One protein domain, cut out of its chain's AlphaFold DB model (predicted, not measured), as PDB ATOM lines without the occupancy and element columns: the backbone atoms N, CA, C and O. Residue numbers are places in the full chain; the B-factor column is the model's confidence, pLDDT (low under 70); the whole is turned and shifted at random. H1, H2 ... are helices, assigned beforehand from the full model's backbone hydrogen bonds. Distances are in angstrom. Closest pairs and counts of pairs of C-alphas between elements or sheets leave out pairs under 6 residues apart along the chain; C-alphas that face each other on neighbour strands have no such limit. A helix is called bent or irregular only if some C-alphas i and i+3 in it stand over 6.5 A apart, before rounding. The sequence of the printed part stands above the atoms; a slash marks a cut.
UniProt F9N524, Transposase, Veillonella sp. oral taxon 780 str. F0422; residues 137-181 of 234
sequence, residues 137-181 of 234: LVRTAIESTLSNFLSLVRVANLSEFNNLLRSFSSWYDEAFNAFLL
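What this domain is: This is residues 137 to 181 of the 234 residues of the protein "Transposase" of Veillonella sp. oral taxon 780 str. F0422 (UniProt F9N524). What is the shape? A long helix, H1, is one leg of a narrow hairpin, and two shorter helices, H2 then H3, fold back along it. Residues 155 to 160, at the turn, stand free. What makes it up? The printed part has 45 residues with three named helices, H1 to H3, and no named strand: all helix. It is only just compact, close to loose, radius of gyration of the C-alphas 11.1 A, spanning 32 by 16 by 10 A.

Where its parts are: Where is H1? Residues 137 to 156 run 28.4 A from C-alpha 137 at (17.061, -58.006, 31.256). Where are the others? H2, residues 159 to 170, is irregular: C-alphas 160 and 163 are 7.2 A apart. H3, residues 172 to 180, ends with C-alpha 180 at (15.095, -47.588, 31.177).

How they stand to each other: What does H1 touch? H1 and H2, a helical hairpin, run opposite ways at 35.3 degrees, only just a steep tilt; residues 150 to 154 touch residues 161 to 165, the closest C-alphas, Leu 150 and Leu 165, 6.9 A apart. H1 touches H3 with residues 138 to 143 alone, opposite ways at a steep tilt of 38 degrees; the closest C-alphas, Arg 139 and Leu 180, are 6.9 A apart. Are the backbones bonded? Every O i to N i+4 pair is within hydrogen-bond range in H1, 6 of 8 in H2 and 3 of 5 in H3.

The domain as a whole: How large is it? The farthest C-alphas, Leu 137 and Ser 159, are 33.5 A apart. Any cut or low confidence? The printed part has no cut, both links are tight, and no printed residue is under 70 in pLDDT.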
ATOM      1  N   LEU A 137      16.227 -57.717  30.086       90.19
ATOM      2  CA  LEU A 137      17.061 -58.006  31.256       90.19
ATOM      3  C   LEU A 137      17.057 -56.857  32.274       90.19
ATOM      4  O   LEU A 137      16.813 -57.088  33.458       90.19
ATOM      5  N   VAL A 138      17.328 -55.627  31.825       91.31
ATOM      6  CA  VAL A 138      17.375 -54.451  32.709       91.31
ATOM      7  C   VAL A 138      15.996 -54.190  33.302       91.31
ATOM      8  O   VAL A 138      15.889 -53.988  34.508       91.31
ATOM      9  N   ARG A 139      14.939 -54.263  32.486       91.06
ATOM     10  CA  ARG A 139      13.557 -54.106  32.937       91.06
ATOM     11  C   ARG A 139      13.237 -55.061  34.083       91.06
ATOM     12  O   ARG A 139      12.893 -54.597  35.165       91.06
ATOM     13  N   THR A 140      13.416 -56.366  33.872       91.12
ATOM     14  CA  THR A 140      13.127 -57.387  34.889       91.12
ATOM     15  C   THR A 140      13.979 -57.202  36.145       91.12
ATOM     16  O   THR A 140      13.462 -57.305  37.259       91.12
ATOM     17  N   ALA A 141      15.274 -56.903  35.992       92.00
ATOM     18  CA  ALA A 141      16.171 -56.706  37.127       92.00
ATOM     19  C   ALA A 141      15.749 -55.512  37.997       92.00
ATOM     20  O   ALA A 141      15.698 -55.634  39.223       92.00
ATOM     21  N   ILE A 142      15.416 -54.375  37.382       92.56
ATOM     22  CA  ILE A 142      14.982 -53.176  38.105       92.56
ATOM     23  C   ILE A 142      13.593 -53.383  38.718       92.56
ATOM     24  O   ILE A 142      13.411 -53.036  39.882       92.56
ATOM     25  N   GLU A 143      12.644 -53.995  37.999       91.62
ATOM     26  CA  GLU A 143      11.284 -54.274  38.498       91.62
ATOM     27  C   GLU A 143      11.368 -55.113  39.777       91.62
ATOM     28  O   GLU A 143      10.787 -54.762  40.806       91.62
ATOM     29  N   SER A 144      12.153 -56.194  39.731       92.69
ATOM     30  CA  SER A 144      12.360 -57.087  40.869       92.69
ATOM     31  C   SER A 144      13.072 -56.388  42.025       92.69
ATOM     32  O   SER A 144      12.611 -56.457  43.167       92.69
ATOM     33  N   THR A 145      14.162 -55.671  41.741       92.62
ATOM     34  CA  THR A 145      14.964 -54.998  42.771       92.62
ATOM     35  C   THR A 145      14.161 -53.912  43.480       92.62
ATOM     36  O   THR A 145      14.144 -53.867  44.709       92.62
ATOM     37  N   LEU A 146      13.460 -53.062  42.723       90.50
ATOM     38  CA  LEU A 146      12.670 -51.965  43.272       90.50
ATOM     39  C   LEU A 146      11.468 -52.488  44.063       90.50
ATOM     40  O   LEU A 146      11.224 -52.030  45.178       90.50
ATOM     41  N   SER A 147      10.763 -53.492  43.536       90.38
ATOM     42  CA  SER A 147       9.643 -54.120  44.246       90.38
ATOM     43  C   SER A 147      10.095 -54.761  45.558       90.38
ATOM     44  O   SER A 147       9.456 -54.570  46.594       90.38
ATOM     45  N   ASN A 148      11.222 -55.480  45.540       93.69
ATOM     46  CA  ASN A 148      11.782 -56.094  46.739       93.69
ATOM     47  C   ASN A 148      12.223 -55.038  47.761       93.69
ATOM     48  O   ASN A 148      11.886 -55.145  48.937       93.69
ATOM     49  N   PHE A 149      12.914 -53.987  47.315       91.69
ATOM     50  CA  PHE A 149      13.306 -52.873  48.173       91.69
ATOM     51  C   PHE A 149      12.091 -52.237  48.863       91.69
ATOM     52  O   PHE A 149      12.075 -52.117  50.087       91.69
ATOM     53  N   LEU A 150      11.039 -51.899  48.111       91.19
ATOM     54  CA  LEU A 150       9.820 -51.317  48.681       91.19
ATOM     55  C   LEU A 150       9.113 -52.279  49.643       91.19
ATOM     56  O   LEU A 150       8.576 -51.838  50.658       91.19
ATOM     57  N   SER A 151       9.135 -53.582  49.359       92.75
ATOM     58  CA  SER A 151       8.595 -54.609  50.255       92.75
ATOM     59  C   SER A 151       9.359 -54.667  51.581       92.75
ATOM     60  O   SER A 151       8.750 -54.601  52.648       92.75
ATOM     61  N   LEU A 152      10.694 -54.695  51.532       94.12
ATOM     62  CA  LEU A 152      11.543 -54.698  52.726       94.12
ATOM     63  C   LEU A 152      11.337 -53.438  53.571       94.12
ATOM     64  O   LEU A 152      11.206 -53.533  54.789       94.12
ATOM     65  N   VAL A 153      11.245 -52.269  52.934       93.25
ATOM     66  CA  VAL A 153      10.983 -51.002  53.630       93.25
ATOM     67  C   VAL A 153       9.610 -51.017  54.316       93.25
ATOM     68  O   VAL A 153       9.490 -50.540  55.443       93.25
ATOM     69  N   ARG A 154       8.583 -51.599  53.681       91.75
ATOM     70  CA  ARG A 154       7.253 -51.775  54.296       91.75
ATOM     71  C   ARG A 154       7.303 -52.702  55.508       91.75
ATOM     72  O   ARG A 154       6.722 -52.369  56.534       91.75
ATOM     73  N   VAL A 155       8.002 -53.833  55.403       95.00
ATOM     74  CA  VAL A 155       8.133 -54.811  56.500       95.00
ATOM     75  C   VAL A 155       8.932 -54.244  57.672       95.00
ATOM     76  O   VAL A 155       8.576 -54.496  58.818       95.00
ATOM     77  N   ALA A 156       9.971 -53.446  57.404       94.88
ATOM     78  CA  ALA A 156      10.749 -52.784  58.449       94.88
ATOM     79  C   ALA A 156       9.891 -51.844  59.316       94.88
ATOM     80  O   ALA A 156      10.220 -51.626  60.479       94.88
ATOM     81  N   ASN A 157       8.793 -51.312  58.759       92.81
ATOM     82  CA  ASN A 157       7.794 -50.499  59.456       92.81
ATOM     83  C   ASN A 157       8.391 -49.319  60.250       92.81
ATOM     84  O   ASN A 157       7.935 -48.975  61.340       92.81
ATOM     85  N   LEU A 158       9.438 -48.702  59.696       95.06
ATOM     86  CA  LEU A 158      10.090 -47.534  60.282       95.06
ATOM     87  C   LEU A 158       9.405 -46.264  59.785       95.06
ATOM     88  O   LEU A 158       9.273 -46.034  58.578       95.06
ATOM     89  N   SER A 159       8.986 -45.422  60.725       95.00
ATOM     90  CA  SER A 159       8.230 -44.199  60.444       95.00
ATOM     91  C   SER A 159       8.972 -43.222  59.520       95.00
ATOM     92  O   SER A 159       8.356 -42.529  58.708       95.00
ATOM     93  N   GLU A 160      10.302 -43.237  59.581       95.12
ATOM     94  CA  GLU A 160      11.251 -42.453  58.800       95.12
ATOM     95  C   GLU A 160      11.111 -42.724  57.296       95.12
ATOM     96  O   GLU A 160      11.343 -41.836  56.472       95.12
ATOM     97  N   PHE A 161      10.659 -43.925  56.918       94.75
ATOM     98  CA  PHE A 161      10.451 -44.307  55.524       94.75
ATOM     99  C   PHE A 161       9.034 -44.048  55.000       94.75
ATOM    100  O   PHE A 161       8.800 -44.210  53.803       94.75
ATOM    101  N   ASN A 162       8.089 -43.576  55.820       92.25
ATOM    102  CA  ASN A 162       6.704 -43.364  55.379       92.25
ATOM    103  C   ASN A 162       6.591 -42.389  54.195       92.25
ATOM    104  O   ASN A 162       5.807 -42.610  53.267       92.25
ATOM    105  N   ASN A 163       7.387 -41.316  54.198       92.62
ATOM    106  CA  ASN A 163       7.400 -40.347  53.099       92.62
ATOM    107  C   ASN A 163       8.032 -40.927  51.828       92.62
ATOM    108  O   ASN A 163       7.533 -40.669  50.730       92.62
ATOM    109  N   LEU A 164       9.086 -41.738  51.974       89.75
ATOM    110  CA  LEU A 164       9.707 -42.461  50.867       89.75
ATOM    111  C   LEU A 164       8.696 -43.419  50.233       89.75
ATOM    112  O   LEU A 164       8.466 -43.341  49.033       89.75
ATOM    113  N   LEU A 165       8.050 -44.268  51.041       91.31
ATOM    114  CA  LEU A 165       7.075 -45.254  50.577       91.31
ATOM    115  C   LEU A 165       5.918 -44.605  49.828       91.31
ATOM    116  O   LEU A 165       5.540 -45.093  48.764       91.31
ATOM    117  N   ARG A 166       5.377 -43.500  50.352       90.81
ATOM    118  CA  ARG A 166       4.310 -42.749  49.683       90.81
ATOM    119  C   ARG A 166       4.785 -42.200  48.342       90.81
ATOM    120  O   ARG A 166       4.154 -42.460  47.327       90.81
ATOM    121  N   SER A 167       5.915 -41.494  48.339       90.75
ATOM    122  CA  SER A 167       6.433 -40.837  47.136       90.75
ATOM    123  C   SER A 167       6.809 -41.856  46.061       90.75
ATOM    124  O   SER A 167       6.334 -41.751  44.940       90.75
ATOM    125  N   PHE A 168       7.582 -42.889  46.402       88.88
ATOM    126  CA  PHE A 168       7.978 -43.929  45.451       88.88
ATOM    127  C   PHE A 168       6.805 -44.779  44.968       88.88
ATOM    128  O   PHE A 168       6.819 -45.192  43.817       88.88
ATOM    129  N   SER A 169       5.793 -45.041  45.804       86.88
ATOM    130  CA  SER A 169       4.606 -45.771  45.334       86.88
ATOM    131  C   SER A 169       3.780 -44.923  44.362       86.88
ATOM    132  O   SER A 169       3.240 -45.466  43.407       86.88
ATOM    133  N   SER A 170       3.691 -43.605  44.578       92.25
ATOM    134  CA  SER A 170       2.988 -42.693  43.667       92.25
ATOM    135  C   SER A 170       3.754 -42.406  42.375       92.25
ATOM    136  O   SER A 170       3.116 -42.196  41.354       92.25
ATOM    137  N   TRP A 171       5.088 -42.397  42.423       93.44
ATOM    138  CA  TRP A 171       5.978 -42.111  41.288       93.44
ATOM    139  C   TRP A 171       6.675 -43.370  40.753       93.44
ATOM    140  O   TRP A 171       7.799 -43.300  40.252       93.44
ATOM    141  N   TYR A 172       6.073 -44.548  40.949       90.06
ATOM    142  CA  TYR A 172       6.736 -45.819  40.651       90.06
ATOM    143  C   TYR A 172       7.109 -45.918  39.172       90.06
ATOM    144  O   TYR A 172       8.258 -46.221  38.856       90.06
ATOM    145  N   ASP A 173       6.169 -45.615  38.274       90.88
ATOM    146  CA  ASP A 173       6.389 -45.712  36.832       90.88
ATOM    147  C   ASP A 173       7.450 -44.707  36.358       90.88
ATOM    148  O   ASP A 173       8.305 -45.044  35.542       90.88
ATOM    149  N   GLU A 174       7.464 -43.484  36.893       93.19
ATOM    150  CA  GLU A 174       8.473 -42.471  36.579       93.19
ATOM    151  C   GLU A 174       9.860 -42.860  37.096       93.19
ATOM    152  O   GLU A 174      10.846 -42.747  36.364       93.19
ATOM    153  N   ALA A 175       9.942 -43.349  38.337       89.19
ATOM    154  CA  ALA A 175      11.184 -43.842  38.919       89.19
ATOM    155  C   ALA A 175      11.713 -45.049  38.137       89.19
ATOM    156  O   ALA A 175      12.909 -45.141  37.874       89.19
ATOM    157  N   PHE A 176      10.822 -45.945  37.714       90.44
ATOM    158  CA  PHE A 176      11.155 -47.089  36.879       90.44
ATOM    159  C   PHE A 176      11.676 -46.660  35.500       90.44
ATOM    160  O   PHE A 176      12.738 -47.104  35.057       90.44
ATOM    161  N   ASN A 177      10.981 -45.726  34.849       91.50
ATOM    162  CA  ASN A 177      11.365 -45.171  33.553       91.50
ATOM    163  C   ASN A 177      12.726 -44.463  33.587       91.50
ATOM    164  O   ASN A 177      13.443 -44.501  32.587       91.50
ATOM    165  N   ALA A 178      13.120 -43.876  34.722       91.56
ATOM    166  CA  ALA A 178      14.432 -43.249  34.884       91.56
ATOM    167  C   ALA A 178      15.608 -44.230  34.696       91.56
ATOM    168  O   ALA A 178      16.701 -43.802  34.331       91.56
ATOM    169  N   PHE A 179      15.395 -45.536  34.904       89.62
ATOM    170  CA  PHE A 179      16.409 -46.566  34.649       89.62
ATOM    171  C   PHE A 179      16.408 -47.086  33.207       89.62
ATOM    172  O   PHE A 179      17.421 -47.615  32.747       89.62
ATOM    173  N   LEU A 180      15.280 -46.976  32.499       88.44
ATOM    174  CA  LEU A 180      15.095 -47.588  31.177       88.44
ATOM    175  C   LEU A 180      15.263 -46.609  30.022       88.44
ATOM    176  O   LEU A 180      15.701 -47.000  28.937       88.44
ATOM    177  N   LEU A 181      14.879 -45.354  30.228       91.00
ATOM    178  CA  LEU A 181      14.871 -44.345  29.183       91.00
ATOM    179  C   LEU A 181      16.178 -43.543  29.193       91.00
ATOM    180  O   LEU A 181      16.721 -43.251  30.254       91.00
TER     181      LEU A 181